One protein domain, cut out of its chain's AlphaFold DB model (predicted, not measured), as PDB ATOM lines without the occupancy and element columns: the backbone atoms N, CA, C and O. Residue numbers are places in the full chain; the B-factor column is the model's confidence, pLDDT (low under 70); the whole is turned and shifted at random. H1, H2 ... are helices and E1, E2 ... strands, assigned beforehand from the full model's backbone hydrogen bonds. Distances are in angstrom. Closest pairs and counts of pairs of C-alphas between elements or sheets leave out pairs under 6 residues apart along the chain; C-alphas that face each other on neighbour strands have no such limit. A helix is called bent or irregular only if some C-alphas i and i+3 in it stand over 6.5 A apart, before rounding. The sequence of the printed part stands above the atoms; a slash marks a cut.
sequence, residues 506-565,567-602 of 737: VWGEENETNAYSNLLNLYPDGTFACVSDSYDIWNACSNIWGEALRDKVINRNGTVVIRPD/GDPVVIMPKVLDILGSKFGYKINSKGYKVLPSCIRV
ATOM      1  N   VAL A 506     141.465 178.388 121.689       63.66
ATOM      2  CA  VAL A 506     142.159 177.174 122.190       63.66
ATOM      3  C   VAL A 506     143.267 176.730 121.231       63.66
ATOM      4  O   VAL A 506     144.249 176.149 121.686       63.66
ATOM      5  N   TRP A 507     143.139 177.011 119.933       67.69
ATOM      6  CA  TRP A 507     144.167 176.679 118.945       67.69
ATOM      7  C   TRP A 507     145.406 177.581 119.076       67.69
ATOM      8  O   TRP A 507     146.499 177.183 118.679       67.69
ATOM      9  N   GLY A 508     145.268 178.748 119.712       68.75
ATOM     10  CA  GLY A 508     146.297 179.783 119.736       68.75
ATOM     11  C   GLY A 508     146.293 180.621 118.456       68.75
ATOM     12  O   GLY A 508     145.782 180.192 117.424       68.75
ATOM     13  N   GLU A 509     146.865 181.821 118.543       80.38
ATOM     14  CA  GLU A 509     146.884 182.811 117.454       80.38
ATOM     15  C   GLU A 509     147.561 182.266 116.194       80.38
ATOM     16  O   GLU A 509     146.998 182.322 115.104       80.38
ATOM     17  N   GLU A 510     148.704 181.601 116.364       80.31
ATOM     18  CA  GLU A 510     149.479 180.993 115.273       80.31
ATOM     19  C   GLU A 510     148.714 179.898 114.506       80.31
ATOM     20  O   GLU A 510     149.048 179.588 113.365       80.31
ATOM     21  N   ASN A 511     147.674 179.308 115.109       82.31
ATOM     22  CA  ASN A 511     146.888 178.223 114.516       82.31
ATOM     23  C   ASN A 511     145.456 178.641 114.163       82.31
ATOM     24  O   ASN A 511     144.605 177.770 113.957       82.31
ATOM     25  N   GLU A 512     145.162 179.937 114.069       83.75
ATOM     26  CA  GLU A 512     143.826 180.417 113.707       83.75
ATOM     27  C   GLU A 512     143.362 179.854 112.346       83.75
ATOM     28  O   GLU A 512     142.249 179.335 112.228       83.75
ATOM     29  N   THR A 513     144.257 179.793 111.354       89.31
ATOM     30  CA  THR A 513     144.003 179.135 110.058       89.31
ATOM     31  C   THR A 513     143.624 177.660 110.209       89.31
ATOM     32  O   THR A 513     142.725 177.172 109.520       89.31
ATOM     33  N   ASN A 514     144.270 176.935 111.126       82.56
ATOM     34  CA  ASN A 514     143.973 175.523 111.379       82.56
ATOM     35  C   ASN A 514     142.602 175.356 112.044       82.56
ATOM     36  O   ASN A 514     141.851 174.452 111.672       82.56
ATOM     37  N   ALA A 515     142.243 176.258 112.962       80.00
ATOM     38  CA  ALA A 515     140.926 176.281 113.588       80.00
ATOM     39  C   ALA A 515     139.815 176.465 112.540       80.00
ATOM     40  O   ALA A 515     138.838 175.712 112.529       80.00
ATOM     41  N   TYR A 516     139.996 177.408 111.613       88.75
ATOM     42  CA  TYR A 516     139.045 177.684 110.536       88.75
ATOM     43  C   TYR A 516     138.981 176.542 109.509       88.75
ATOM     44  O   TYR A 516     137.895 176.103 109.129       88.75
ATOM     45  N   SER A 517     140.132 175.985 109.117       87.62
ATOM     46  CA  SER A 517     140.223 174.808 108.238       87.62
ATOM     47  C   SER A 517     139.503 173.594 108.836       87.62
ATOM     48  O   SER A 517     138.811 172.862 108.131       87.62
ATOM     49  N   ASN A 518     139.596 173.401 110.154       82.44
ATOM     50  CA  ASN A 518     138.889 172.333 110.853       82.44
ATOM     51  C   ASN A 518     137.359 172.493 110.781       82.44
ATOM     52  O   ASN A 518     136.659 171.492 110.648       82.44
ATOM     53  N   LEU A 519     136.823 173.719 110.807       82.19
ATOM     54  CA  LEU A 519     135.382 173.951 110.622       82.19
ATOM     55  C   LEU A 519     134.914 173.565 109.220       82.19
ATOM     56  O   LEU A 519     133.875 172.924 109.094       82.19
ATOM     57  N   LEU A 520     135.700 173.896 108.193       85.75
ATOM     58  CA  LEU A 520     135.418 173.486 106.814       85.75
ATOM     59  C   LEU A 520     135.393 171.958 106.669       85.75
ATOM     60  O   LEU A 520     134.577 171.429 105.921       85.75
ATOM     61  N   ASN A 521     136.248 171.243 107.405       83.44
ATOM     62  CA  ASN A 521     136.263 169.778 107.394       83.44
ATOM     63  C   ASN A 521     135.092 169.167 108.183       83.44
ATOM     64  O   ASN A 521     134.563 168.130 107.792       83.44
ATOM     65  N   LEU A 522     134.701 169.779 109.308       77.25
ATOM     66  CA  LEU A 522     133.580 169.317 110.136       77.25
ATOM     67  C   LEU A 522     132.225 169.548 109.461       77.25
ATOM     68  O   LEU A 522     131.309 168.745 109.631       77.25
ATOM     69  N   TYR A 523     132.110 170.640 108.708       86.31
ATOM     70  CA  TYR A 523     130.914 171.028 107.972       86.31
ATOM     71  C   TYR A 523     131.265 171.146 106.484       86.31
ATOM     72  O   TYR A 523     131.420 172.263 105.987       86.31
ATOM     73  N   PRO A 524     131.416 170.012 105.772       84.06
ATOM     74  CA  PRO A 524     131.787 170.006 104.359       84.06
ATOM     75  C   PRO A 524     130.681 170.584 103.471       84.06
ATOM     76  O   PRO A 524     130.999 171.255 102.498       84.06
ATOM     77  N   ASP A 525     129.409 170.486 103.879       90.56
ATOM     78  CA  ASP A 525     128.240 171.064 103.185       90.56
ATOM     79  C   ASP A 525     127.402 171.974 104.115       90.56
ATOM     80  O   ASP A 525     127.686 172.085 105.311       90.56
ATOM     81  N   GLY A 526     126.411 172.691 103.579       91.19
ATOM     82  CA  GLY A 526     125.462 173.504 104.364       91.19
ATOM     83  C   GLY A 526     125.992 174.882 104.773       91.19
ATOM     84  O   GLY A 526     126.923 175.385 104.170       91.19
ATOM     85  N   THR A 527     125.431 175.532 105.790       93.75
ATOM     86  CA  THR A 527     125.868 176.879 106.217       93.75
ATOM     87  C   THR A 527     126.418 176.837 107.637       93.75
ATOM     88  O   THR A 527     125.824 176.186 108.491       93.75
ATOM     89  N   PHE A 528     127.525 177.533 107.909       90.38
ATOM     90  CA  PHE A 528     128.029 177.731 109.275       90.38
ATOM     91  C   PHE A 528     128.556 179.154 109.478       90.38
ATOM     92  O   PHE A 528     129.021 179.791 108.531       90.38
ATOM     93  N   ALA A 529     128.505 179.641 110.718       91.12
ATOM     94  CA  ALA A 529     129.059 180.937 111.099       91.12
ATOM     95  C   ALA A 529     130.377 180.788 111.872       91.12
ATOM     96  O   ALA A 529     130.476 179.978 112.796       91.12
ATOM     97  N   CYS A 530     131.382 181.593 111.527       90.06
ATOM     98  CA  CYS A 530     132.670 181.604 112.214       90.06
ATOM     99  C   CYS A 530     132.987 182.983 112.782       90.06
ATOM    100  O   CYS A 530     133.178 183.942 112.029       90.06
ATOM    101  N   VAL A 531     133.103 183.064 114.109       87.31
ATOM    102  CA  VAL A 531     133.689 184.238 114.758       87.31
ATOM    103  C   VAL A 531     135.116 184.425 114.254       87.31
ATOM    104  O   VAL A 531     135.893 183.471 114.268       87.31
ATOM    105  N   SER A 532     135.405 185.602 113.703       89.88
ATOM    106  CA  SER A 532     136.627 185.843 112.921       89.88
ATOM    107  C   SER A 532     137.454 187.026 113.425       89.88
ATOM    108  O   SER A 532     138.332 187.507 112.728       89.88
ATOM    109  N   ASP A 533     137.172 187.520 114.628       84.31
ATOM    110  CA  ASP A 533     137.858 188.649 115.261       84.31
ATOM    111  C   ASP A 533     138.520 188.254 116.591       84.31
ATOM    112  O   ASP A 533     138.697 189.074 117.489       84.31
ATOM    113  N   SER A 534     138.899 186.977 116.730       81.81
ATOM    114  CA  SER A 534     139.581 186.474 117.930       81.81
ATOM    115  C   SER A 534     140.911 187.190 118.204       81.81
ATOM    116  O   SER A 534     141.263 187.374 119.378       81.81
ATOM    117  N   TYR A 535     141.612 187.591 117.138       81.50
ATOM    118  CA  TYR A 535     142.879 188.324 117.181       81.50
ATOM    119  C   TYR A 535     142.834 189.558 116.273       81.50
ATOM    120  O   TYR A 535     142.942 190.680 116.764       81.50
ATOM    121  N   ASP A 536     142.604 189.360 114.969       87.31
ATOM    122  CA  ASP A 536     142.518 190.438 113.980       87.31
ATOM    123  C   ASP A 536     141.542 190.078 112.847       87.31
ATOM    124  O   ASP A 536     141.824 189.232 111.993       87.31
ATOM    125  N   ILE A 537     140.398 190.770 112.817       93.00
ATOM    126  CA  ILE A 537     139.359 190.581 111.797       93.00
ATOM    127  C   ILE A 537     139.851 190.876 110.377       93.00
ATOM    128  O   ILE A 537     139.389 190.251 109.419       93.00
ATOM    129  N   TRP A 538     140.802 191.796 110.214       96.19
ATOM    130  CA  TRP A 538     141.324 192.186 108.908       96.19
ATOM    131  C   TRP A 538     142.214 191.089 108.336       96.19
ATOM    132  O   TRP A 538     142.024 190.685 107.187       96.19
ATOM    133  N   ASN A 539     143.127 190.554 109.152       93.50
ATOM    134  CA  ASN A 539     143.961 189.413 108.784       93.50
ATOM    135  C   ASN A 539     143.114 188.163 108.502       93.50
ATOM    136  O   ASN A 539     143.306 187.508 107.474       93.50
ATOM    137  N   ALA A 540     142.134 187.871 109.363       94.12
ATOM    138  CA  ALA A 540     141.232 186.740 109.181       94.12
ATOM    139  C   ALA A 540     140.474 186.823 107.847       94.12
ATOM    140  O   ALA A 540     140.430 185.843 107.102       94.12
ATOM    141  N   CYS A 541     139.921 187.990 107.499       97.50
ATOM    142  CA  CYS A 541     139.199 188.175 106.237       97.50
ATOM    143  C   CYS A 541     140.129 188.181 105.015       97.50
ATOM    144  O   CYS A 541     139.809 187.549 104.011       97.50
ATOM    145  N   SER A 542     141.263 188.888 105.081       96.50
ATOM    146  CA  SER A 542     142.157 189.080 103.933       96.50
ATOM    147  C   SER A 542     142.994 187.841 103.627       96.50
ATOM    148  O   SER A 542     143.004 187.389 102.486       96.50
ATOM    149  N   ASN A 543     143.684 187.303 104.632       96.31
ATOM    150  CA  ASN A 543     144.787 186.360 104.428       96.31
ATOM    151  C   ASN A 543     144.379 184.923 104.779       96.31
ATOM    152  O   ASN A 543     144.840 183.969 104.157       96.31
ATOM    153  N   ILE A 544     143.482 184.738 105.753       96.44
ATOM    154  CA  ILE A 544     143.029 183.393 106.125       96.44
ATOM    155  C   ILE A 544     141.873 182.957 105.227       96.44
ATOM    156  O   ILE A 544     142.027 182.048 104.412       96.44
ATOM    157  N   TRP A 545     140.717 183.616 105.330       97.81
ATOM    158  CA  TRP A 545     139.557 183.305 104.496       97.81
ATOM    159  C   TRP A 545     139.785 183.695 103.037       97.81
ATOM    160  O   TRP A 545     139.474 182.912 102.146       97.81
ATOM    161  N   GLY A 546     140.341 184.884 102.802       96.81
ATOM    162  CA  GLY A 546     140.546 185.451 101.472       96.81
ATOM    163  C   GLY A 546     141.730 184.894 100.686       96.81
ATOM    164  O   GLY A 546     141.806 185.164  99.491       96.81
ATOM    165  N   GLU A 547     142.618 184.102 101.296       96.56
ATOM    166  CA  GLU A 547     143.744 183.459 100.600       96.56
ATOM    167  C   GLU A 547     143.896 181.994 101.022       96.56
ATOM    168  O   GLU A 547     143.496 181.105 100.271       96.56
ATOM    169  N   ALA A 548     144.397 181.721 102.232       96.25
ATOM    170  CA  ALA A 548     144.789 180.372 102.660       96.25
ATOM    171  C   ALA A 548     143.662 179.323 102.575       96.25
ATOM    172  O   ALA A 548     143.915 178.152 102.294       96.25
ATOM    173  N   LEU A 549     142.414 179.731 102.825       96.75
ATOM    174  CA  LEU A 549     141.231 178.867 102.796       96.75
ATOM    175  C   LEU A 549     140.262 179.204 101.657       96.75
ATOM    176  O   LEU A 549     139.229 178.544 101.533       96.75
ATOM    177  N   ARG A 550     140.586 180.185 100.810       97.50
ATOM    178  CA  ARG A 550     139.681 180.734  99.792       97.50
ATOM    179  C   ARG A 550     139.127 179.662  98.865       97.50
ATOM    180  O   ARG A 550     137.913 179.557  98.692       97.50
ATOM    181  N   ASP A 551     140.005 178.834  98.311       96.25
ATOM    182  CA  ASP A 551     139.605 177.801  97.354       96.25
ATOM    183  C   ASP A 551     138.745 176.723  98.015       96.25
ATOM    184  O   ASP A 551     137.812 176.211  97.399       96.25
ATOM    185  N   LYS A 552     138.979 176.422  99.299       95.06
ATOM    186  CA  LYS A 552     138.104 175.514 100.052       95.06
ATOM    187  C   LYS A 552     136.716 176.107 100.274       95.06
ATOM    188  O   LYS A 552     135.751 175.355 100.273       95.06
ATOM    189  N   VAL A 553     136.608 177.422 100.472       96.56
ATOM    190  CA  VAL A 553     135.318 178.111 100.639       96.56
ATOM    191  C   VAL A 553     134.547 178.151  99.321       96.56
ATOM    192  O   VAL A 553     133.362 177.835  99.305       96.56
ATOM    193  N   ILE A 554     135.203 178.500  98.211       96.00
ATOM    194  CA  ILE A 554     134.554 178.627  96.894       96.00
ATOM    195  C   ILE A 554     134.065 177.279  96.367       96.00
ATOM    196  O   ILE A 554     132.973 177.207  95.811       96.00
ATOM    197  N   ASN A 555     134.842 176.214  96.564       94.12
ATOM    198  CA  ASN A 555     134.491 174.879  96.077       94.12
ATOM    199  C   ASN A 555     133.497 174.137  96.986       94.12
ATOM    200  O   ASN A 555     133.193 172.970  96.742       94.12
ATOM    201  N   ARG A 556     133.005 174.782  98.050       93.19
ATOM    202  CA  ARG A 556     132.100 174.166  99.017       93.19
ATOM    203  C   ARG A 556     130.648 174.261  98.565       93.19
ATOM    204  O   ARG A 556     130.199 175.314  98.118       93.19
ATOM    205  N   ASN A 557     129.873 173.201  98.789       92.94
ATOM    206  CA  ASN A 557     128.420 173.250  98.638       92.94
ATOM    207  C   ASN A 557     127.775 173.849  99.899       92.94
ATOM    208  O   ASN A 557     127.232 173.145 100.756       92.94
ATOM    209  N   GLY A 558     127.911 175.164 100.061       93.56
ATOM    210  CA  GLY A 558     127.476 175.830 101.275       93.56
ATOM    211  C   GLY A 558     127.989 177.251 101.444       93.56
ATOM    212  O   GLY A 558     128.822 177.725 100.674       93.56
ATOM    213  N   THR A 559     127.522 177.920 102.496       96.56
ATOM    214  CA  THR A 559     127.917 179.298 102.811       96.56
ATOM    215  C   THR A 559     128.736 179.344 104.098       96.56
ATOM    216  O   THR A 559     128.368 178.755 105.116       96.56
ATOM    217  N   VAL A 560     129.853 180.064 104.071       97.19
ATOM    218  CA  VAL A 560     130.587 180.477 105.271       97.19
ATOM    219  C   VAL A 560     130.116 181.873 105.661       97.19
ATOM    220  O   VAL A 560     130.139 182.796 104.848       97.19
ATOM    221  N   VAL A 561     129.669 182.035 106.903       97.56
ATOM    222  CA  VAL A 561     129.219 183.326 107.428       97.56
ATOM    223  C   VAL A 561     130.286 183.885 108.364       97.56
ATOM    224  O   VAL A 561     130.498 183.373 109.464       97.56
ATOM    225  N   ILE A 562     130.971 184.937 107.930       97.12
ATOM    226  CA  ILE A 562     131.994 185.625 108.719       97.12
ATOM    227  C   ILE A 562     131.311 186.431 109.821       97.12
ATOM    228  O   ILE A 562     130.391 187.202 109.547       97.12
ATOM    229  N   ARG A 563     131.747 186.260 111.069       94.69
ATOM    230  CA  ARG A 563     131.176 186.951 112.226       94.69
ATOM    231  C   ARG A 563     132.215 187.845 112.912       94.69
ATOM    232  O   ARG A 563     133.008 187.328 113.698       94.69
ATOM    233  N   PRO A 564     132.216 189.161 112.653       90.81
ATOM    234  CA  PRO A 564     132.780 190.129 113.589       90.81
ATOM    235  C   PRO A 564     131.926 190.201 114.873       90.81
ATOM    236  O   PRO A 564     130.693 190.137 114.820       90.81
ATOM    237  N   ASP A 565     132.574 190.307 116.035       83.38
ATOM    238  CA  ASP A 565     131.947 190.268 117.367       83.38
ATOM    239  C   ASP A 565     132.509 191.352 118.314       83.38
ATOM    240  O   ASP A 565     132.300 191.297 119.526       83.38
ATOM    241  N   GLY A 567     134.206 195.850 118.262       85.44
ATOM    242  CA  GLY A 567     134.421 197.150 117.616       85.44
ATOM    243  C   GLY A 567     133.137 197.808 117.090       85.44
ATOM    244  O   GLY A 567     132.043 197.305 117.319       85.44
ATOM    245  N   ASP A 568     133.257 198.973 116.441       91.88
ATOM    246  CA  ASP A 568     132.095 199.733 115.950       91.88
ATOM    247  C   ASP A 568     131.519 199.099 114.668       91.88
ATOM    248  O   ASP A 568     132.173 199.161 113.616       91.88
ATOM    249  N   PRO A 569     130.294 198.537 114.700       93.88
ATOM    250  CA  PRO A 569     129.707 197.875 113.541       93.88
ATOM    251  C   PRO A 569     129.517 198.796 112.328       93.88
ATOM    252  O   PRO A 569     129.597 198.325 111.193       93.88
ATOM    253  N   VAL A 570     129.312 200.104 112.536       95.75
ATOM    254  CA  VAL A 570     129.141 201.084 111.446       95.75
ATOM    255  C   VAL A 570     130.419 201.194 110.613       95.75
ATOM    256  O   VAL A 570     130.345 201.359 109.394       95.75
ATOM    257  N   VAL A 571     131.581 201.056 111.259       94.50
ATOM    258  CA  VAL A 571     132.908 201.115 110.629       94.50
ATOM    259  C   VAL A 571     133.352 199.745 110.126       94.50
ATOM    260  O   VAL A 571     133.970 199.643 109.065       94.50
ATOM    261  N   ILE A 572     133.077 198.690 110.893       94.88
ATOM    262  CA  ILE A 572     133.604 197.353 110.616       94.88
ATOM    263  C   ILE A 572     132.905 196.710 109.432       94.88
ATOM    264  O   ILE A 572     133.580 196.159 108.561       94.88
ATOM    265  N   MET A 573     131.579 196.813 109.363       97.38
ATOM    266  CA  MET A 573     130.799 196.094 108.360       97.38
ATOM    267  C   MET A 573     131.174 196.471 106.917       97.38
ATOM    268  O   MET A 573     131.474 195.555 106.148       97.38
ATOM    269  N   PRO A 574     131.264 197.762 106.530       97.81
ATOM    270  CA  PRO A 574     131.709 198.130 105.185       97.81
ATOM    271  C   PRO A 574     133.118 197.629 104.852       97.81
ATOM    272  O   PRO A 574     133.337 197.081 103.777       97.81
ATOM    273  N   LYS A 575     134.065 197.748 105.793       97.81
ATOM    274  CA  LYS A 575     135.461 197.334 105.580       97.81
ATOM    275  C   LYS A 575     135.604 195.825 105.407       97.81
ATOM    276  O   LYS A 575     136.353 195.382 104.542       97.81
ATOM    277  N   VAL A 576     134.887 195.035 106.209       98.25
ATOM    278  CA  VAL A 576     134.854 193.573 106.052       98.25
ATOM    279  C   VAL A 576     134.309 193.217 104.671       98.25
ATOM    280  O   VAL A 576     134.920 192.416 103.969       98.25
ATOM    281  N   LEU A 577     133.208 193.845 104.246       98.62
ATOM    282  CA  LEU A 577     132.632 193.611 102.921       98.62
ATOM    283  C   LEU A 577     133.595 194.003 101.793       98.62
ATOM    284  O   LEU A 577     133.746 193.229 100.855       98.62
ATOM    285  N   ASP A 578     134.302 195.131 101.899       98.56
ATOM    286  CA  ASP A 578     135.307 195.547 100.913       98.56
ATOM    287  C   ASP A 578     136.467 194.547 100.803       98.56
ATOM    288  O   ASP A 578     136.849 194.165  99.693       98.56
ATOM    289  N   ILE A 579     136.993 194.061 101.934       98.56
ATOM    290  CA  ILE A 579     138.057 193.045 101.945       98.56
ATOM    291  C   ILE A 579     137.556 191.758 101.293       98.56
ATOM    292  O   ILE A 579     138.193 191.255 100.365       98.56
ATOM    293  N   LEU A 580     136.400 191.246 101.721       98.56
ATOM    294  CA  LEU A 580     135.834 190.020 101.159       98.56
ATOM    295  C   LEU A 580     135.518 190.185  99.669       98.56
ATOM    296  O   LEU A 580     135.836 189.300  98.884       98.56
ATOM    297  N   GLY A 581     134.989 191.335  99.257       98.38
ATOM    298  CA  GLY A 581     134.746 191.677  97.859       98.38
ATOM    299  C   GLY A 581     136.015 191.696  97.017       98.38
ATOM    300  O   GLY A 581     136.006 191.201  95.893       98.38
ATOM    301  N   SER A 582     137.117 192.217  97.558       98.31
ATOM    302  CA  SER A 582     138.410 192.230  96.866       98.31
ATOM    303  C   SER A 582     139.007 190.828  96.688       98.31
ATOM    304  O   SER A 582     139.641 190.558  95.671       98.31
ATOM    305  N   LYS A 583     138.780 189.918  97.648       98.19
ATOM    306  CA  LYS A 583     139.354 188.561  97.650       98.19
ATOM    307  C   LYS A 583     138.477 187.537  96.927       98.19
ATOM    308  O   LYS A 583     138.979 186.703  96.175       98.19
ATOM    309  N   PHE A 584     137.165 187.584  97.129       98.06
ATOM    310  CA  PHE A 584     136.202 186.635  96.556       98.06
ATOM    311  C   PHE A 584     135.554 187.138  95.261       98.06
ATOM    312  O   PHE A 584     134.969 186.339  94.531       98.06
ATOM    313  N   GLY A 585     135.687 188.428  94.946       97.75
ATOM    314  CA  GLY A 585     134.930 189.085  93.886       97.75
ATOM    315  C   GLY A 585     133.520 189.466  94.342       97.75
ATOM    316  O   GLY A 585     133.103 189.193  95.468       97.75
ATOM    317  N   TYR A 586     132.775 190.116  93.454       98.06
ATOM    318  CA  TYR A 586     131.370 190.462  93.653       98.06
ATOM    319  C   TYR A 586     130.678 190.628  92.300       98.06
ATOM    320  O   TYR A 586     131.327 190.869  91.281       98.06
ATOM    321  N   LYS A 587     129.349 190.538  92.299       97.81
ATOM    322  CA  LYS A 587     128.508 191.008  91.191       97.81
ATOM    323  C   LYS A 587     127.842 192.326  91.573       97.81
ATOM    324  O   LYS A 587     127.643 192.589  92.757       97.81
ATOM    325  N   ILE A 588     127.487 193.133  90.582       98.31
ATOM    326  CA  ILE A 588     126.593 194.277  90.770       98.31
ATOM    327  C   ILE A 588     125.183 193.799  90.420       98.31
ATOM    328  O   ILE A 588     124.986 193.192  89.368       98.31
ATOM    329  N   ASN A 589     124.235 193.994  91.329       97.94
ATOM    330  CA  ASN A 589     122.840 193.608  91.129       97.94
ATOM    331  C   ASN A 589     122.063 194.664  90.320       97.94
ATOM    332  O   ASN A 589     122.618 195.707  89.961       97.94
ATOM    333  N   SER A 590     120.782 194.418  90.025       97.94
ATOM    334  CA  SER A 590     119.992 195.335  89.182       97.94
ATOM    335  C   SER A 590     119.813 196.735  89.791       97.94
ATOM    336  O   SER A 590     119.578 197.701  89.069       97.94
ATOM    337  N   LYS A 591     119.994 196.860  91.113       98.00
ATOM    338  CA  LYS A 591     119.903 198.115  91.876       98.00
ATOM    339  C   LYS A 591     121.237 198.853  92.016       98.00
ATOM    340  O   LYS A 591     121.293 199.880  92.686       98.00
ATOM    341  N   GLY A 592     122.310 198.352  91.399       98.06
ATOM    342  CA  GLY A 592     123.627 198.993  91.414       98.06
ATOM    343  C   GLY A 592     124.473 198.693  92.656       98.06
ATOM    344  O   GLY A 592     125.500 199.338  92.854       98.06
ATOM    345  N   TYR A 593     124.083 197.715  93.478       98.75
ATOM    346  CA  TYR A 593     124.793 197.355  94.707       98.75
ATOM    347  C   TYR A 593     125.628 196.085  94.542       98.75
ATOM    348  O   TYR A 593     125.253 195.143  93.841       98.75
ATOM    349  N   LYS A 594     126.774 196.048  95.227       98.75
ATOM    350  CA  LYS A 594     127.686 194.903  95.248       98.75
ATOM    351  C   LYS A 594     127.103 193.754  96.069       98.75
ATOM    352  O   LYS A 594     126.598 193.945  97.180       98.75
ATOM    353  N   VAL A 595     127.243 192.542  95.544       98.56
ATOM    354  CA  VAL A 595     126.780 191.291  96.152       98.56
ATOM    355  C   VAL A 595     127.902 190.266  96.118       98.56
ATOM    356  O   VAL A 595     128.432 189.946  95.051       98.56
ATOM    357  N   LEU A 596     128.250 189.738  97.287       98.44
ATOM    358  CA  LEU A 596     129.244 188.685  97.445       98.44
ATOM    359  C   LEU A 596     128.757 187.367  96.811       98.44
ATOM    360  O   LEU A 596     127.551 187.070  96.829       98.44
ATOM    361  N   PRO A 597     129.676 186.516  96.319       97.38
ATOM    362  CA  PRO A 597     129.362 185.149  95.909       97.38
ATOM    363  C   PRO A 597     128.604 184.402  97.009       97.38
ATOM    364  O   PRO A 597     128.870 184.606  98.191       97.38
ATOM    365  N   SER A 598     127.649 183.544  96.650       95.50
ATOM    366  CA  SER A 598     126.760 182.858  97.608       95.50
ATOM    367  C   SER A 598     127.492 182.004  98.652       95.50
ATOM    368  O   SER A 598     126.939 181.744  99.720       95.50
ATOM    369  N   CYS A 599     128.739 181.606  98.387       96.50
ATOM    370  CA  CYS A 599     129.573 180.852  99.319       96.50
ATOM    371  C   CYS A 599     130.046 181.662 100.539       96.50
ATOM    372  O   CYS A 599     130.528 181.060 101.499       96.50
ATOM    373  N   ILE A 600     129.891 182.996 100.556       97.88
ATOM    374  CA  ILE A 600     130.334 183.830 101.680       97.88
ATOM    375  C   ILE A 600     129.357 184.958 102.033       97.88
ATOM    376  O   ILE A 600     128.872 185.691 101.173       97.88
ATOM    377  N   ARG A 601     129.050 185.107 103.323       97.94
ATOM    378  CA  ARG A 601     128.177 186.160 103.881       97.94
ATOM    379  C   ARG A 601     128.751 186.683 105.198       97.94
ATOM    380  O   ARG A 601     129.727 186.131 105.699       97.94
ATOM    381  N   VAL A 602     128.150 187.728 105.769       98.06
ATOM    382  CA  VAL A 602     128.584 188.311 107.051       98.06
ATOM    383  C   VAL A 602     127.424 188.343 108.051       98.06
ATOM    384  O   VAL A 602     126.291 188.642 107.679       98.06
TER     385      VAL A 602
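What this domain is: This is residues 506 to 565 and 567 to 602 of the 737 residues of the protein "Nicotinate phosphoribosyltransferase related pre-B cell enhancing factor" of Schistosoma haematobium (UniProt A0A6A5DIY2). A small sheet of three parallel strands, E1 E2 E3, is covered on one face by three helices, H1, H2 and H4, in two layers, that is, helices on one face of a sheet; H2 and H4 run side by side and H1 is steeply tilted to H2. A long loop, residues 585 to 599, reaches out past H4 to Ser 590, at the opposite end of the domain from H1. The printed part has 96 residues, with four named helices and three named strands in the order H1 E1 H2 H3 E2 H4 E3, and its class is mixed. It is compact, with a radius of gyration of the C-alphas of 13.1 A, and its C-alphas span 43 by 31 by 19 A.

How they stand to each other: Start at the inner strand E2, residues 557 to 563. On one side find the edge strand E1, residues 525 to 531, parallel at 12 degrees, with N 561 and O 528 at 2.8 A, within hydrogen-bond range. The other edge strand is E3, residues 600 to 602, parallel to E2 at 27 degrees, with N 562 and O 601 at 2.8 A. E1, the helices H2, residues 537 to 548, and H3, residues 550 to 554, and then E2 form a strand-helix-strand unit, two parallel neighbour strands with helices between, with a right-handed crossover. H2 touches H4, residues 569 to 584, at a shallow tilt of 13 degrees, the same way; their closest C-alphas, of Gly 546 and Lys 583, are 5.1 A apart. H1, residues 509 to 522, is on the sheet at a height of 10.5 A over it. H1 and H2 are close but not clearly touching, with the C-alphas of Thr 513 and Ile 544 closest at 5.9 A, while H1 and H4 are apart. H3 only grazes the sheet, with residues 553 to 554. Every O i to N i+4 pair is within hydrogen-bond range in H3, but 8 of 10 are in H1, 4 of 8 in H2 and 10 of 12 in H4.

Where its parts are: Find C-alpha 509 at (146.884, 182.811, 117.454); from there H1 runs 20.3 A, irregular, with C-alphas 510 and 513 7.8 A apart. E1 is 18.4 A long, H2 14.7 A, H3 6.3 A and E2 19.5 A. H4 runs 21.4 A from C-alpha 569 at (129.707, 197.875, 113.541). E3, 7.2 A long, ends at C-alpha 602 at (128.584, 188.311, 107.051).

The domain as a whole: Look for the two C-alphas farthest apart at Val 506 and Ser 590, 43.7 A. Residue 566 is not printed, in the link across the cut from E2 to H4, and C-alphas 565 and 567 are 7.3 A apart. The link from H4 to E3 is long, 15 residues; within it residues 587 to 588 pair with residues 594 to 595, antiparallel. Mean pLDDT of the printed part is 92.2, and residues 506 to 508 are under 70.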